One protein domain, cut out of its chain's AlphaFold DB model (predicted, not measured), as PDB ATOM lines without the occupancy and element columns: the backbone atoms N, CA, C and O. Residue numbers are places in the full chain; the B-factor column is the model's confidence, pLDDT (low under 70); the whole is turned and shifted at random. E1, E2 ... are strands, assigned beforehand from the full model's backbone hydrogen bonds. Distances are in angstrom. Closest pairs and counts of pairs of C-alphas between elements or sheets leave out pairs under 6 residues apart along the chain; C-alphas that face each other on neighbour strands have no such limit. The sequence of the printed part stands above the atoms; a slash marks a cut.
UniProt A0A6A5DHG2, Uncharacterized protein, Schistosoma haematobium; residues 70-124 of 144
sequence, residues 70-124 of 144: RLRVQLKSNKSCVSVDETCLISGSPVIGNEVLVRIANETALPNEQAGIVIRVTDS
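AT A GLANCE: This is residues 70 to 124 of the 144 residues of an uncharacterized protein of Schistosoma haematobium (UniProt A0A6A5DHG2). One strongly twisted sheet of five strands is folded back on itself like a half-closed book: the leaf of E2 and E1 faces the leaf of E4 and E3, and the long, sharply bent strand E5 is the hinge between them. The fold stays open between the edge strands E2 and E3, which meet only through their link. The printed part has 55 residues with no named helix and five named strands, E1 to E5 along the chain; the sheet's order is E2 - E1 - E5 - E4 - E3, antiparallel throughout, and the class is all strand. The whole is compact, with a radius of gyration of the C-alphas of 10.2 A, and spans 29 by 22 by 16 A.

IN THESE COORDINATES: Begin at the hinge: E5, residues 112 to 123, starts at C-alpha 112 at (74.833, 40.974, 214.306), bends by 88 degrees at residue 117, and ends at C-alpha 123 at (61.155, 29.612, 231.358), 24.6 A from its first C-alpha. For one leaf, find C-alpha 70 at (63.061, 33.371, 226.258), where E1, residues 70 to 75, begins and runs 15.1 A; E2, residues 81 to 85, runs 13.4 A. For the other leaf, look at E4, residues 99 to 104, 15.1 A long, and at E3, residues 89 to 91, 5.8 A long.

HOW THE PARTS SIT: Look first at E5 between its two neighbours. Up to its bend it is antiparallel to E4, where C-alphas 113 and 103 face each other at 4.4 A and N 114 and O 102 are within hydrogen-bond range at 2.8 A; E4 and E5 are a hairpin. Farther along, E5 is antiparallel to E1, with N 72 and O 120 at 2.8 A. E2 is the antiparallel neighbour of E1, at 145 degrees between their N-to-C directions, with N 73 and O 82 within hydrogen-bond range at 2.8 A; E1 and E2 are a hairpin. E3 and E4 are also a hairpin, with N 101 and O 91 at 2.8 A; E3, E4 and E5 form a meander, each strand the antiparallel neighbour of the one before. Across the fold, the closest C-alphas of E2 and E4, those of Val 84 and Val 102, are 7.5 A apart. E1 and E3 are apart.

THE WHOLE: The C-alphas farthest apart are those of Ala 109 and Asp 123, at 29.9 A. The printed part has no cut. The links E1 to E2 and E2 to E3 are tight, and E3 to E4 and E4 to E5 are short. The mean pLDDT of the printed part is 83.8; look for the values under 70 at residues 106 to 111, in the link from E4 to E5.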
ATOM      1  N   ARG A  70      63.040  32.086 226.948       86.69
ATOM      2  CA  ARG A  70      63.061  33.371 226.258       86.69
ATOM      3  C   ARG A  70      63.665  34.422 227.171       86.69
ATOM      4  O   ARG A  70      63.125  34.712 228.242       86.69
ATOM      5  N   LEU A  71      64.782  34.995 226.749       89.00
ATOM      6  CA  LEU A  71      65.465  36.067 227.455       89.00
ATOM      7  C   LEU A  71      64.963  37.410 226.963       89.00
ATOM      8  O   LEU A  71      64.889  37.661 225.766       89.00
ATOM      9  N   ARG A  72      64.684  38.308 227.899       90.25
ATOM     10  CA  ARG A  72      64.599  39.732 227.613       90.25
ATOM     11  C   ARG A  72      65.956  40.332 227.947       90.25
ATOM     12  O   ARG A  72      66.348  40.331 229.113       90.25
ATOM     13  N   VAL A  73      66.659  40.824 226.939       91.75
ATOM     14  CA  VAL A  73      68.029  41.331 227.043       91.75
ATOM     15  C   VAL A  73      68.042  42.818 226.721       91.75
ATOM     16  O   VAL A  73      67.482  43.241 225.713       91.75
ATOM     17  N   GLN A  74      68.667  43.615 227.581       92.62
ATOM     18  CA  GLN A  74      68.955  45.020 227.333       92.62
ATOM     19  C   GLN A  74      70.321  45.145 226.654       92.62
ATOM     20  O   GLN A  74      71.351  44.867 227.264       92.62
ATOM     21  N   LEU A  75      70.337  45.562 225.394       90.94
ATOM     22  CA  LEU A  75      71.554  45.687 224.595       90.94
ATOM     23  C   LEU A  75      72.415  46.838 225.098       90.94
ATOM     24  O   LEU A  75      71.918  47.949 225.289       90.94
ATOM     25  N   LYS A  76      73.720  46.606 225.256       88.25
ATOM     26  CA  LYS A  76      74.649  47.661 225.681       88.25
ATOM     27  C   LYS A  76      74.849  48.720 224.596       88.25
ATOM     28  O   LYS A  76      74.972  49.895 224.923       88.25
ATOM     29  N   SER A  77      74.792  48.320 223.325       83.31
ATOM     30  CA  SER A  77      75.019  49.208 222.177       83.31
ATOM     31  C   SER A  77      73.981  50.329 222.059       83.31
ATOM     32  O   SER A  77      74.333  51.453 221.726       83.31
ATOM     33  N   ASN A  78      72.705  50.036 222.331       78.75
ATOM     34  CA  ASN A  78      71.595  50.976 222.101       78.75
ATOM     35  C   ASN A  78      70.644  51.138 223.301       78.75
ATOM     36  O   ASN A  78      69.634  51.827 223.188       78.75
ATOM     37  N   LYS A  79      70.916  50.485 224.443       82.00
ATOM     38  CA  LYS A  79      70.020  50.395 225.621       82.00
ATOM     39  C   LYS A  79      68.604  49.878 225.313       82.00
ATOM     40  O   LYS A  79      67.726  49.917 226.178       82.00
ATOM     41  N   SER A  80      68.370  49.365 224.107       86.38
ATOM     42  CA  SER A  80      67.103  48.778 223.692       86.38
ATOM     43  C   SER A  80      66.927  47.399 224.321       86.38
ATOM     44  O   SER A  80      67.894  46.694 224.604       86.38
ATOM     45  N   CYS A  81      65.678  47.016 224.578       88.69
ATOM     46  CA  CYS A  81      65.354  45.696 225.108       88.69
ATOM     47  C   CYS A  81      64.819  44.816 223.984       88.69
ATOM     48  O   CYS A  81      63.823  45.171 223.357       88.69
ATOM     49  N   VAL A  82      65.427  43.655 223.781       89.88
ATOM     50  CA  VAL A  82      64.998  42.657 222.797       89.88
ATOM     51  C   VAL A  82      64.620  41.362 223.496       89.88
ATOM     52  O   VAL A  82      65.155  41.046 224.559       89.88
ATOM     53  N   SER A  83      63.661  40.634 222.930       90.06
ATOM     54  CA  SER A  83      63.333  39.282 223.387       90.06
ATOM     55  C   SER A  83      63.961  38.289 222.426       90.06
ATOM     56  O   SER A  83      63.718  38.381 221.227       90.06
ATOM     57  N   VAL A  84      64.772  37.380 222.949       90.19
ATOM     58  CA  VAL A  84      65.509  36.381 222.174       90.19
ATOM     59  C   VAL A  84      65.280  35.000 222.777       90.19
ATOM     60  O   VAL A  84      65.185  34.863 223.999       90.19
ATOM     61  N   ASP A  85      65.152  33.988 221.930       90.00
ATOM     62  CA  ASP A  85      65.004  32.591 222.350       90.00
ATOM     63  C   ASP A  85      66.378  31.950 222.616       90.00
ATOM     64  O   ASP A  85      67.414  32.547 222.301       90.00
ATOM     65  N   GLU A  86      66.423  30.734 223.180       85.69
ATOM     66  CA  GLU A  86      67.708  30.095 223.514       85.69
ATOM     67  C   GLU A  86      68.606  29.863 222.291       85.69
ATOM     68  O   GLU A  86      69.825  29.903 222.404       85.69
ATOM     69  N   THR A  87      68.020  29.693 221.105       88.62
ATOM     70  CA  THR A  87      68.753  29.499 219.843       88.62
ATOM     71  C   THR A  87      69.524  30.740 219.396       88.62
ATOM     72  O   THR A  87      70.463  30.642 218.607       88.62
ATOM     73  N   CYS A  88      69.130  31.916 219.886       88.81
ATOM     74  CA  CYS A  88      69.796  33.184 219.619       88.81
ATOM     75  C   CYS A  88      70.899  33.490 220.641       88.81
ATOM     76  O   CYS A  88      71.659  34.437 220.437       88.81
ATOM     77  N   LEU A  89      70.991  32.737 221.742       88.44
ATOM     78  CA  LEU A  89      72.047  32.898 222.735       88.44
ATOM     79  C   LEU A  89      73.337  32.253 222.214       88.44
ATOM     80  O   LEU A  89      73.392  31.047 221.999       88.44
ATOM     81  N   ILE A  90      74.376  33.063 222.011       89.56
ATOM     82  CA  ILE A  90      75.684  32.596 221.529       89.56
ATOM     83  C   ILE A  90      76.602  32.275 222.706       89.56
ATOM     84  O   ILE A  90      77.312  31.273 222.688       89.56
ATOM     85  N   SER A  91      76.596  33.128 223.733       87.62
ATOM     86  CA  SER A  91      77.413  32.942 224.931       87.62
ATOM     87  C   SER A  91      76.812  33.655 226.142       87.62
ATOM     88  O   SER A  91      76.067  34.629 226.006       87.62
ATOM     89  N   GLY A  92      77.177  33.182 227.330       85.56
ATOM     90  CA  GLY A  92      76.694  33.682 228.614       85.56
ATOM     91  C   GLY A  92      75.581  32.823 229.211       85.56
ATOM     92  O   GLY A  92      74.992  31.966 228.553       85.56
ATOM     93  N   SER A  93      75.318  33.031 230.498       81.06
ATOM     94  CA  SER A  93      74.303  32.284 231.237       81.06
ATOM     95  C   SER A  93      72.970  33.044 231.270       81.06
ATOM     96  O   SER A  93      72.966  34.268 231.423       81.06
ATOM     97  N   PRO A  94      71.823  32.345 231.160       82.12
ATOM     98  CA  PRO A  94      70.485  32.939 231.180       82.12
ATOM     99  C   PRO A  94      70.073  33.348 232.605       82.12
ATOM    100  O   PRO A  94      69.073  32.879 233.142       82.12
ATOM    101  N   VAL A  95      70.870  34.203 233.243       83.94
ATOM    102  CA  VAL A  95      70.680  34.681 234.616       83.94
ATOM    103  C   VAL A  95      70.436  36.180 234.574       83.94
ATOM    104  O   VAL A  95      71.150  36.913 233.895       83.94
ATOM    105  N   ILE A  96      69.419  36.647 235.295       86.75
ATOM    106  CA  ILE A  96      69.092  38.075 235.370       86.75
ATOM    107  C   ILE A  96      70.298  38.840 235.928       86.75
ATOM    108  O   ILE A  96      70.855  38.465 236.953       86.75
ATOM    109  N   GLY A  97      70.684  39.919 235.255       85.12
ATOM    110  CA  GLY A  97      71.850  40.732 235.593       85.12
ATOM    111  C   GLY A  97      73.149  40.286 234.923       85.12
ATOM    112  O   GLY A  97      74.088  41.079 234.890       85.12
ATOM    113  N   ASN A  98      73.205  39.089 234.326       86.38
ATOM    114  CA  ASN A  98      74.399  38.641 233.614       86.38
ATOM    115  C   ASN A  98      74.493  39.238 232.211       86.38
ATOM    116  O   ASN A  98      73.486  39.498 231.543       86.38
ATOM    117  N   GLU A  99      75.735  39.432 231.769       90.31
ATOM    118  CA  GLU A  99      76.040  39.770 230.386       90.31
ATOM    119  C   GLU A  99      75.964  38.523 229.504       90.31
ATOM    120  O   GLU A  99      76.528  37.475 229.819       90.31
ATOM    121  N   VAL A 100      75.256  38.661 228.390       91.31
ATOM    122  CA  VAL A 100      75.063  37.623 227.383       91.31
ATOM    123  C   VAL A 100      75.349  38.182 225.997       91.31
ATOM    124  O   VAL A 100      75.047  39.342 225.700       91.31
ATOM    125  N   LEU A 101      75.913  37.338 225.138       91.69
ATOM    126  CA  LEU A 101      76.097  37.614 223.722       91.69
ATOM    127  C   LEU A 101      74.947  36.969 222.958       91.69
ATOM    128  O   LEU A 101      74.805  35.743 222.949       91.69
ATOM    129  N   VAL A 102      74.120  37.796 222.329       91.19
ATOM    130  CA  VAL A 102      72.931  37.342 221.607       91.19
ATOM    131  C   VAL A 102      73.020  37.725 220.144       91.19
ATOM    132  O   VAL A 102      73.466  38.813 219.782       91.19
ATOM    133  N   ARG A 103      72.578  36.819 219.285       89.38
ATOM    134  CA  ARG A 103      72.491  37.032 217.849       89.38
ATOM    135  C   ARG A 103      71.123  37.598 217.512       89.38
ATOM    136  O   ARG A 103      70.111  36.922 217.680       89.38
ATOM    137  N   ILE A 104      71.103  38.828 217.014       84.56
ATOM    138  CA  ILE A 104      69.870  39.495 216.597       84.56
ATOM    139  C   ILE A 104      69.788  39.427 215.080       84.56
ATOM    140  O   ILE A 104      70.649  39.958 214.376       84.56
ATOM    141  N   ALA A 105      68.755  38.760 214.575       72.75
ATOM    142  CA  ALA A 105      68.415  38.813 213.163       72.75
ATOM    143  C   ALA A 105      67.702  40.147 212.894       72.75
ATOM    144  O   ALA A 105      66.517  40.288 213.187       72.75
ATOM    145  N   ASN A 106      68.432  41.137 212.384       67.75
ATOM    146  CA  ASN A 106      67.828  42.347 211.830       67.75
ATOM    147  C   ASN A 106      67.487  42.114 210.350       67.75
ATOM    148  O   ASN A 106      68.245  41.455 209.639       67.75
ATOM    149  N   GLU A 107      66.375  42.690 209.872       58.22
ATOM    150  CA  GLU A 107      65.958  42.640 208.455       58.22
ATOM    151  C   GLU A 107      67.015  43.206 207.493       58.22
ATOM    152  O   GLU A 107      67.018  42.899 206.304       58.22
ATOM    153  N   THR A 108      67.932  44.029 207.998       55.81
ATOM    154  CA  THR A 108      68.948  44.711 207.204       55.81
ATOM    155  C   THR A 108      70.337  44.209 207.605       55.81
ATOM    156  O   THR A 108      70.940  44.716 208.543       55.81
ATOM    157  N   ALA A 109      70.824  43.213 206.861       50.59
ATOM    158  CA  ALA A 109      72.202  42.711 206.812       50.59
ATOM    159  C   ALA A 109      72.788  42.025 208.073       50.59
ATOM    160  O   ALA A 109      73.026  42.657 209.094       50.59
ATOM    161  N   LEU A 110      73.153  40.746 207.877       58.69
ATOM    162  CA  LEU A 110      73.925  39.831 208.739       58.69
ATOM    163  C   LEU A 110      73.405  39.628 210.184       58.69
ATOM    164  O   LEU A 110      72.997  40.573 210.852       58.69
ATOM    165  N   PRO A 111      73.473  38.398 210.736       62.41
ATOM    166  CA  PRO A 111      73.317  38.198 212.173       62.41
ATOM    167  C   PRO A 111      74.362  39.030 212.920       62.41
ATOM    168  O   PRO A 111      75.543  38.687 212.919       62.41
ATOM    169  N   ASN A 112      73.933  40.129 213.539       75.81
ATOM    170  CA  ASN A 112      74.833  40.974 214.306       75.81
ATOM    171  C   ASN A 112      74.799  40.510 215.763       75.81
ATOM    172  O   ASN A 112      73.746  40.503 216.412       75.81
ATOM    173  N   GLU A 113      75.945  40.041 216.242       88.19
ATOM    174  CA  GLU A 113      76.122  39.565 217.605       88.19
ATOM    175  C   GLU A 113      76.261  40.783 218.519       88.19
ATOM    176  O   GLU A 113      77.154  41.611 218.351       88.19
ATOM    177  N   GLN A 114      75.337  40.931 219.464       88.62
ATOM    178  CA  GLN A 114      75.301  42.069 220.373       88.62
ATOM    179  C   GLN A 114      75.373  41.605 221.821       88.62
ATOM    180  O   GLN A 114      74.642  40.711 222.247       88.62
ATOM    181  N   ALA A 115      76.251  42.254 222.583       89.94
ATOM    182  CA  ALA A 115      76.335  42.077 224.021       89.94
ATOM    183  C   ALA A 115      75.209  42.852 224.724       89.94
ATOM    184  O   ALA A 115      74.912  44.013 224.403       89.94
ATOM    185  N   GLY A 116      74.588  42.222 225.713       91.75
ATOM    186  CA  GLY A 116      73.526  42.826 226.501       91.75
ATOM    187  C   GLY A 116      73.386  42.199 227.878       91.75
ATOM    188  O   GLY A 116      73.980  41.170 228.170       91.75
ATOM    189  N   ILE A 117      72.600  42.838 228.737       91.69
ATOM    190  CA  ILE A 117      72.313  42.369 230.093       91.69
ATOM    191  C   ILE A 117      70.936  41.711 230.124       91.69
ATOM    192  O   ILE A 117      69.952  42.300 229.671       91.69
ATOM    193  N   VAL A 118      70.835  40.505 230.676       90.94
ATOM    194  CA  VAL A 118      69.544  39.829 230.855       90.94
ATOM    195  C   VAL A 118      68.726  40.573 231.908       90.94
ATOM    196  O   VAL A 118      69.126  40.677 233.061       90.94
ATOM    197  N   ILE A 119      67.546  41.061 231.537       90.81
ATOM    198  CA  ILE A 119      66.636  41.758 232.458       90.81
ATOM    199  C   ILE A 119      65.453  40.893 232.887       90.81
ATOM    200  O   ILE A 119      64.872  41.134 233.942       90.81
ATOM    201  N   ARG A 120      65.066  39.899 232.078       86.75
ATOM    202  CA  ARG A 120      64.059  38.889 232.435       86.75
ATOM    203  C   ARG A 120      64.365  37.566 231.752       86.75
ATOM    204  O   ARG A 120      64.797  37.553 230.604       86.75
ATOM    205  N   VAL A 121      64.047  36.476 232.435       84.62
ATOM    206  CA  VAL A 121      64.106  35.112 231.907       84.62
ATOM    207  C   VAL A 121      62.692  34.556 231.961       84.62
ATOM    208  O   VAL A 121      62.041  34.617 233.001       84.62
ATOM    209  N   THR A 122      62.174  34.085 230.834       83.62
ATOM    210  CA  THR A 122      60.902  33.363 230.775       83.62
ATOM    211  C   THR A 122      61.201  31.902 230.503       83.62
ATOM    212  O   THR A 122      61.599  31.561 229.389       83.62
ATOM    213  N   ASP A 123      61.013  31.055 231.514       79.38
ATOM    214  CA  ASP A 123      61.155  29.612 231.358       79.38
ATOM    215  C   ASP A 123      60.019  29.048 230.491       79.38
ATOM    216  O   ASP A 123      58.850  29.432 230.578       79.38
ATOM    217  N   SER A 124      60.392  28.173 229.577       75.31
ATOM    218  CA  SER A 124      59.519  27.447 228.661       75.31
ATOM    219  C   SER A 124      60.016  26.015 228.472       75.31
ATOM    220  O   SER A 124      59.628  25.376 227.489       75.31
TER     221      SER A 124